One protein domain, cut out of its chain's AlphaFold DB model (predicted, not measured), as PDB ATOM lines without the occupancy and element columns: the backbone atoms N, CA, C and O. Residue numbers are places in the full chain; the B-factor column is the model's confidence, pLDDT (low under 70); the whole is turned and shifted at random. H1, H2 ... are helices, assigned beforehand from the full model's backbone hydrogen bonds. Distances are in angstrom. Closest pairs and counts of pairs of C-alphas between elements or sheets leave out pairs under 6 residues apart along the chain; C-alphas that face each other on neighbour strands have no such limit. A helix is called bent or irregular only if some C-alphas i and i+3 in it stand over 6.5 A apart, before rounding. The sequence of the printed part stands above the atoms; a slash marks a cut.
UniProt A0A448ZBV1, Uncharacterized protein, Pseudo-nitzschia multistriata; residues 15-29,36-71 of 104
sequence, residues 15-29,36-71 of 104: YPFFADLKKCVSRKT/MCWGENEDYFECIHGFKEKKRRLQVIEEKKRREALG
ATOM      1  N   TYR A  15      52.362   2.453  68.345       87.88
ATOM      2  CA  TYR A  15      51.123   2.267  67.589       87.88
ATOM      3  C   TYR A  15      51.146   1.074  66.618       87.88
ATOM      4  O   TYR A  15      50.126   0.390  66.547       87.88
ATOM      5  N   PRO A  16      52.252   0.761  65.911       89.31
ATOM      6  CA  PRO A  16      52.295  -0.408  65.029       89.31
ATOM      7  C   PRO A  16      51.994  -1.719  65.767       89.31
ATOM      8  O   PRO A  16      51.107  -2.462  65.355       89.31
ATOM      9  N   PHE A  17      52.614  -1.936  66.932       90.00
ATOM     10  CA  PHE A  17      52.359  -3.112  67.774       90.00
ATOM     11  C   PHE A  17      50.910  -3.170  68.268       90.00
ATOM     12  O   PHE A  17      50.282  -4.225  68.276       90.00
ATOM     13  N   PHE A  18      50.335  -2.016  68.616       86.38
ATOM     14  CA  PHE A  18      48.920  -1.939  68.971       86.38
ATOM     15  C   PHE A  18      47.998  -2.267  67.787       86.38
ATOM     16  O   PHE A  18      46.963  -2.911  67.960       86.38
ATOM     17  N   ALA A  19      48.347  -1.834  66.573       88.69
ATOM     18  CA  ALA A  19      47.594  -2.162  65.370       88.69
ATOM     19  C   ALA A  19      47.624  -3.670  65.088       88.69
ATOM     20  O   ALA A  19      46.594  -4.230  64.713       88.69
ATOM     21  N   ASP A  20      48.755  -4.334  65.321       88.81
ATOM     22  CA  ASP A  20      48.892  -5.781  65.140       88.81
ATOM     23  C   ASP A  20      48.141  -6.580  66.208       88.81
ATOM     24  O   ASP A  20      47.420  -7.523  65.864       88.81
ATOM     25  N   LEU A  21      48.170  -6.128  67.466       87.94
ATOM     26  CA  LEU A  21      47.313  -6.661  68.525       87.94
ATOM     27  C   LEU A  21      45.831  -6.553  68.142       87.94
ATOM     28  O   LEU A  21      45.103  -7.542  68.205       87.94
ATOM     29  N   LYS A  22      45.384  -5.381  67.669       86.06
ATOM     30  CA  LYS A  22      44.001  -5.193  67.204       86.06
ATOM     31  C   LYS A  22      43.651  -6.117  66.043       86.06
ATOM     32  O   LYS A  22      42.588  -6.723  66.077       86.06
ATOM     33  N   LYS A  23      44.528  -6.273  65.044       87.62
ATOM     34  CA  LYS A  23      44.306  -7.223  63.938       87.62
ATOM     35  C   LYS A  23      44.155  -8.646  64.462       87.62
ATOM     36  O   LYS A  23      43.295  -9.377  63.983       87.62
ATOM     37  N   CYS A  24      44.979  -9.048  65.426       86.00
ATOM     38  CA  CYS A  24      44.895 -10.382  65.996       86.00
ATOM     39  C   CYS A  24      43.577 -10.592  66.757       86.00
ATOM     40  O   CYS A  24      42.886 -11.578  66.503       86.00
ATOM     41  N   VAL A  25      43.179  -9.630  67.594       82.38
ATOM     42  CA  VAL A  25      41.900  -9.656  68.323       82.38
ATOM     43  C   VAL A  25      40.709  -9.649  67.361       82.38
ATOM     44  O   VAL A  25      39.760 -10.390  67.566       82.38
ATOM     45  N   SER A  26      40.760  -8.884  66.267       82.81
ATOM     46  CA  SER A  26      39.691  -8.868  65.257       82.81
ATOM     47  C   SER A  26      39.580 -10.167  64.454       82.81
ATOM     48  O   SER A  26      38.511 -10.457  63.926       82.81
ATOM     49  N   ARG A  27      40.662 -10.948  64.335       78.69
ATOM     50  CA  ARG A  27      40.661 -12.247  63.635       78.69
ATOM     51  C   ARG A  27      40.162 -13.404  64.503       78.69
ATOM     52  O   ARG A  27      39.764 -14.426  63.952       78.69
ATOM     53  N   LYS A  28      40.232 -13.289  65.830       71.44
ATOM     54  CA  LYS A  28      39.860 -14.351  66.773       71.44
ATOM     55  C   LYS A  28      38.488 -14.016  67.371       71.44
ATOM     56  O   LYS A  28      38.343 -13.011  68.054       71.44
ATOM     57  N   THR A  29      37.471 -14.832  67.102       59.78
ATOM     58  CA  THR A  29      36.147 -14.682  67.728       59.78
ATOM     59  C   THR A  29      36.213 -15.012  69.225       59.78
ATOM     60  O   THR A  29      37.096 -15.748  69.670       59.78
ATOM     61  N   MET A  36      44.173 -15.613  73.316       65.38
ATOM     62  CA  MET A  36      44.027 -14.335  72.627       65.38
ATOM     63  C   MET A  36      45.389 -13.638  72.516       65.38
ATOM     64  O   MET A  36      45.800 -12.919  73.422       65.38
ATOM     65  N   CYS A  37      46.077 -13.854  71.393       78.69
ATOM     66  CA  CYS A  37      47.112 -12.950  70.878       78.69
ATOM     67  C   CYS A  37      48.212 -12.595  71.886       78.69
ATOM     68  O   CYS A  37      48.623 -11.441  72.001       78.69
ATOM     69  N   TRP A  38      48.636 -13.582  72.682       85.06
ATOM     70  CA  TRP A  38      49.582 -13.362  73.773       85.06
ATOM     71  C   TRP A  38      50.923 -12.827  73.260       85.06
ATOM     72  O   TRP A  38      51.478 -11.920  73.868       85.06
ATOM     73  N   GLY A  39      51.392 -13.316  72.109       87.06
ATOM     74  CA  GLY A  39      52.619 -12.823  71.480       87.06
ATOM     75  C   GLY A  39      52.527 -11.339  71.121       87.06
ATOM     76  O   GLY A  39      53.345 -10.541  71.567       87.06
ATOM     77  N   GLU A  40      51.475 -10.943  70.403       87.69
ATOM     78  CA  GLU A  40      51.266  -9.548  70.000       87.69
ATOM     79  C   GLU A  40      51.032  -8.628  71.208       87.69
ATOM     80  O   GLU A  40      51.417  -7.456  71.204       87.69
ATOM     81  N   ASN A  41      50.401  -9.155  72.258       87.44
ATOM     82  CA  ASN A  41      50.164  -8.417  73.490       87.44
ATOM     83  C   ASN A  41      51.470  -8.204  74.271       87.44
ATOM     84  O   ASN A  41      51.735  -7.098  74.744       87.44
ATOM     85  N   GLU A  42      52.316  -9.233  74.359       91.00
ATOM     86  CA  GLU A  42      53.649  -9.117  74.945       91.00
ATOM     87  C   GLU A  42      54.492  -8.063  74.228       91.00
ATOM     88  O   GLU A  42      55.128  -7.256  74.903       91.00
ATOM     89  N   ASP A  43      54.473  -8.028  72.895       91.88
ATOM     90  CA  ASP A  43      55.241  -7.057  72.109       91.88
ATOM     91  C   ASP A  43      54.751  -5.619  72.338       91.88
ATOM     92  O   ASP A  43      55.547  -4.692  72.523       91.88
ATOM     93  N   TYR A  44      53.433  -5.417  72.419       89.50
ATOM     94  CA  TYR A  44      52.862  -4.113  72.756       89.50
ATOM     95  C   TYR A  44      53.250  -3.659  74.174       89.50
ATOM     96  O   TYR A  44      53.664  -2.508  74.373       89.50
ATOM     97  N   PHE A  45      53.168  -4.555  75.164       90.75
ATOM     98  CA  PHE A  45      53.563  -4.251  76.540       90.75
ATOM     99  C   PHE A  45      55.069  -4.030  76.690       90.75
ATOM    100  O   PHE A  45      55.477  -3.169  77.480       90.75
ATOM    101  N   GLU A  46      55.885  -4.760  75.931       92.38
ATOM    102  CA  GLU A  46      57.331  -4.572  75.862       92.38
ATOM    103  C   GLU A  46      57.652  -3.174  75.334       92.38
ATOM    104  O   GLU A  46      58.343  -2.437  76.026       92.38
ATOM    105  N   CYS A  47      57.058  -2.737  74.223       90.94
ATOM    106  CA  CYS A  47      57.351  -1.417  73.657       90.94
ATOM    107  C   CYS A  47      57.025  -0.252  74.616       90.94
ATOM    108  O   CYS A  47      57.709   0.783  74.620       90.94
ATOM    109  N   ILE A  48      55.973  -0.395  75.435       89.62
ATOM    110  CA  ILE A  48      55.575   0.628  76.415       89.62
ATOM    111  C   ILE A  48      56.542   0.670  77.600       89.62
ATOM    112  O   ILE A  48      56.937   1.755  78.031       89.62
ATOM    113  N   HIS A  49      56.915  -0.490  78.143       90.62
ATOM    114  CA  HIS A  49      57.621  -0.562  79.426       90.62
ATOM    115  C   HIS A  49      59.132  -0.812  79.293       90.62
ATOM    116  O   HIS A  49      59.907  -0.454  80.190       90.62
ATOM    117  N   GLY A  50      59.561  -1.410  78.186       90.88
ATOM    118  CA  GLY A  50      60.943  -1.738  77.843       90.88
ATOM    119  C   GLY A  50      61.610  -2.691  78.831       90.88
ATOM    120  O   GLY A  50      62.804  -2.564  79.086       90.88
ATOM    121  N   PHE A  51      60.864  -3.586  79.492       92.88
ATOM    122  CA  PHE A  51      61.437  -4.446  80.537       92.88
ATOM    123  C   PHE A  51      62.483  -5.416  79.983       92.88
ATOM    124  O   PHE A  51      63.566  -5.553  80.559       92.88
ATOM    125  N   LYS A  52      62.172  -6.071  78.855       92.44
ATOM    126  CA  LYS A  52      63.074  -7.025  78.202       92.44
ATOM    127  C   LYS A  52      64.309  -6.292  77.665       92.44
ATOM    128  O   LYS A  52      65.429  -6.737  77.920       92.44
ATOM    129  N   GLU A  53      64.124  -5.131  77.030       93.25
ATOM    130  CA  GLU A  53      65.229  -4.289  76.558       93.25
ATOM    131  C   GLU A  53      66.153  -3.831  77.701       93.25
ATOM    132  O   GLU A  53      67.370  -4.024  77.632       93.25
ATOM    133  N   LYS A  54      65.595  -3.283  78.790       95.19
ATOM    134  CA  LYS A  54      66.370  -2.831  79.959       95.19
ATOM    135  C   LYS A  54      67.172  -3.974  80.568       95.19
ATOM    136  O   LYS A  54      68.364  -3.810  80.819       95.19
ATOM    137  N   LYS A  55      66.550  -5.142  80.757       96.06
ATOM    138  CA  LYS A  55      67.227  -6.335  81.281       96.06
ATOM    139  C   LYS A  55      68.404  -6.736  80.392       96.06
ATOM    140  O   LYS A  55      69.508  -6.926  80.896       96.06
ATOM    141  N   ARG A  56      68.192  -6.811  79.076       94.38
ATOM    142  CA  ARG A  56      69.249  -7.163  78.117       94.38
ATOM    143  C   ARG A  56      70.380  -6.136  78.118       94.38
ATOM    144  O   ARG A  56      71.547  -6.511  78.109       94.38
ATOM    145  N   ARG A  57      70.052  -4.845  78.174       93.56
ATOM    146  CA  ARG A  57      71.042  -3.764  78.242       93.56
ATOM    147  C   ARG A  57      71.918  -3.888  79.485       93.56
ATOM    148  O   ARG A  57      73.131  -3.755  79.377       93.56
ATOM    149  N   LEU A  58      71.326  -4.181  80.642       95.88
ATOM    150  CA  LEU A  58      72.075  -4.389  81.884       95.88
ATOM    151  C   LEU A  58      73.031  -5.581  81.779       95.88
ATOM    152  O   LEU A  58      74.199  -5.430  82.119       95.88
ATOM    153  N   GLN A  59      72.574  -6.707  81.224       94.88
ATOM    154  CA  GLN A  59      73.421  -7.886  80.991       94.88
ATOM    155  C   GLN A  59      74.610  -7.567  80.075       94.88
ATOM    156  O   GLN A  59      75.742  -7.940  80.364       94.88
ATOM    157  N   VAL A  60      74.376  -6.831  78.984       92.00
ATOM    158  CA  VAL A  60      75.448  -6.411  78.069       92.00
ATOM    159  C   VAL A  60      76.435  -5.474  78.766       92.00
ATOM    160  O   VAL A  60      77.641  -5.608  78.578       92.00
ATOM    161  N   ILE A  61      75.947  -4.534  79.578       91.62
ATOM    162  CA  ILE A  61      76.798  -3.610  80.338       91.62
ATOM    163  C   ILE A  61      77.644  -4.367  81.368       91.62
ATOM    164  O   ILE A  61      78.823  -4.063  81.525       91.62
ATOM    165  N   GLU A  62      77.064  -5.339  82.065       94.81
ATOM    166  CA  GLU A  62      77.766  -6.166  83.047       94.81
ATOM    167  C   GLU A  62      78.877  -6.994  82.393       94.81
ATOM    168  O   GLU A  62      80.032  -6.926  82.816       94.81
ATOM    169  N   GLU A  63      78.565  -7.686  81.298       89.44
ATOM    170  CA  GLU A  63      79.556  -8.451  80.541       89.44
ATOM    171  C   GLU A  63      80.635  -7.552  79.930       89.44
ATOM    172  O   GLU A  63      81.816  -7.909  79.919       89.44
ATOM    173  N   LYS A  64      80.269  -6.346  79.478       88.62
ATOM    174  CA  LYS A  64      81.237  -5.349  79.015       88.62
ATOM    175  C   LYS A  64      82.206  -4.967  80.136       88.62
ATOM    176  O   LYS A  64      83.412  -5.043  79.927       88.62
ATOM    177  N   LYS A  65      81.703  -4.643  81.332       89.25
ATOM    178  CA  LYS A  65      82.541  -4.319  82.501       89.25
ATOM    179  C   LYS A  65      83.456  -5.478  82.888       89.25
ATOM    180  O   LYS A  65      84.633  -5.266  83.168       89.25
ATOM    181  N   ARG A  66      82.941  -6.712  82.868       89.06
ATOM    182  CA  ARG A  66      83.731  -7.920  83.143       89.06
ATOM    183  C   ARG A  66      84.889  -8.069  82.154       89.06
ATOM    184  O   ARG A  66      86.013  -8.338  82.565       89.06
ATOM    185  N   ARG A  67      84.634  -7.867  80.861       82.88
ATOM    186  CA  ARG A  67      85.659  -7.923  79.805       82.88
ATOM    187  C   ARG A  67      86.668  -6.778  79.893       82.88
ATOM    188  O   ARG A  67      87.850  -7.004  79.645       82.88
ATOM    189  N   GLU A  68      86.226  -5.582  80.277       84.00
ATOM    190  CA  GLU A  68      87.104  -4.430  80.518       84.00
ATOM    191  C   GLU A  68      88.049  -4.672  81.702       84.00
ATOM    192  O   GLU A  68      89.240  -4.388  81.586       84.00
ATOM    193  N   ALA A  69      87.561  -5.270  82.795       87.19
ATOM    194  CA  ALA A  69      88.391  -5.653  83.940       87.19
ATOM    195  C   ALA A  69      89.453  -6.711  83.582       87.19
ATOM    196  O   ALA A  69      90.539  -6.716  84.154       87.19
ATOM    197  N   LEU A  70      89.165  -7.576  82.603       86.94
ATOM    198  CA  LEU A  70      90.113  -8.556  82.059       86.94
ATOM    199  C   LEU A  70      91.069  -7.964  81.003       86.94
ATOM    200  O   LEU A  70      91.895  -8.687  80.450       86.94
ATOM    201  N   GLY A  71      90.960  -6.669  80.685       76.69
ATOM    202  CA  GLY A  71      91.792  -5.998  79.681       76.69
ATOM    203  C   GLY A  71      91.429  -6.322  78.226       76.69
ATOM    204  O   GLY A  71      92.073  -5.824  77.305       76.69
TER     205      GLY A  71
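AT A GLANCE: This is residues 15 to 29 and 36 to 71 of the 104 residues of an uncharacterized protein of Pseudo-nitzschia multistriata (UniProt A0A448ZBV1). Two helices, H1 and H2, lie side by side and run opposite ways as a small body, and a third, longer helix, H3, sticks out from the end of H2 as a free arm, with residues 53 to 71 standing free. The arm makes much of the length, and H2 and H3 meet near their ends at a steep corner. The printed part has 51 residues with three named helices, H1, H2 and H3 in that order, and no named strand; the class is all helix. The whole is extended, with a radius of gyration of the C-alphas of 17.0 A, and the C-alphas span 57 by 17 by 12 A along their three main axes.

IN THESE COORDINATES: The printed part begins with H1, residues 15 to 27, which measures 18.3 A from its first to its last C-alpha. C-alpha 15 stands at (51.123, 2.267, 67.589). After the cut comes H2, residues 38 to 49, 16.1 A from first to last C-alpha, beginning at C-alpha 38 at (49.582, -13.362, 73.773). H3, residues 51 to 69, is the longest helix with 19 residues and 27.2 A from first to last C-alpha, and its last C-alpha, that of Ala 69, stands at (88.391, -5.653, 83.940). No helix is bent or irregular.

HOW THE PARTS SIT: H1 and H2 touch, with 11 pairs of C-alphas within 8 A. Their closest C-alphas are those of Phe 17 and Tyr 44, 5.1 A apart. The two run opposite ways at a shallow tilt of 22 degrees, centre to centre 10.8 A. H2 and H3 are close but not clearly touching, with 2 pairs of C-alphas within 8 A, the closest being those of Glu 46 and Lys 52 at 6.7 A. They run the same way at a steep tilt of 64 degrees, and their centres are 22.1 A apart. H1 and H3 are apart. In H1, H2 and H3 every pair of backbone O of residue i and N of residue i+4 is within hydrogen-bond range.

THE WHOLE: The outline of the C-alphas is a rod, and the two farthest apart are those of Thr 29 and Gly 71, at 57.6 A. Without the stretch that stands free, the body has 32 residues and spans 30 by 16 by 7 A, with a radius of gyration of 9.5 A. Residues 30 to 35 are cut out and not printed, and the C-alphas of Thr 29 and Met 36 are 9.3 A apart across the cut. The link from H1 to H2 runs across this cut, while the link from H2 to H3 is tight, with 1 residue between them. The mean pLDDT of the printed part is 87.5, and residues 29 and 36 are under 70.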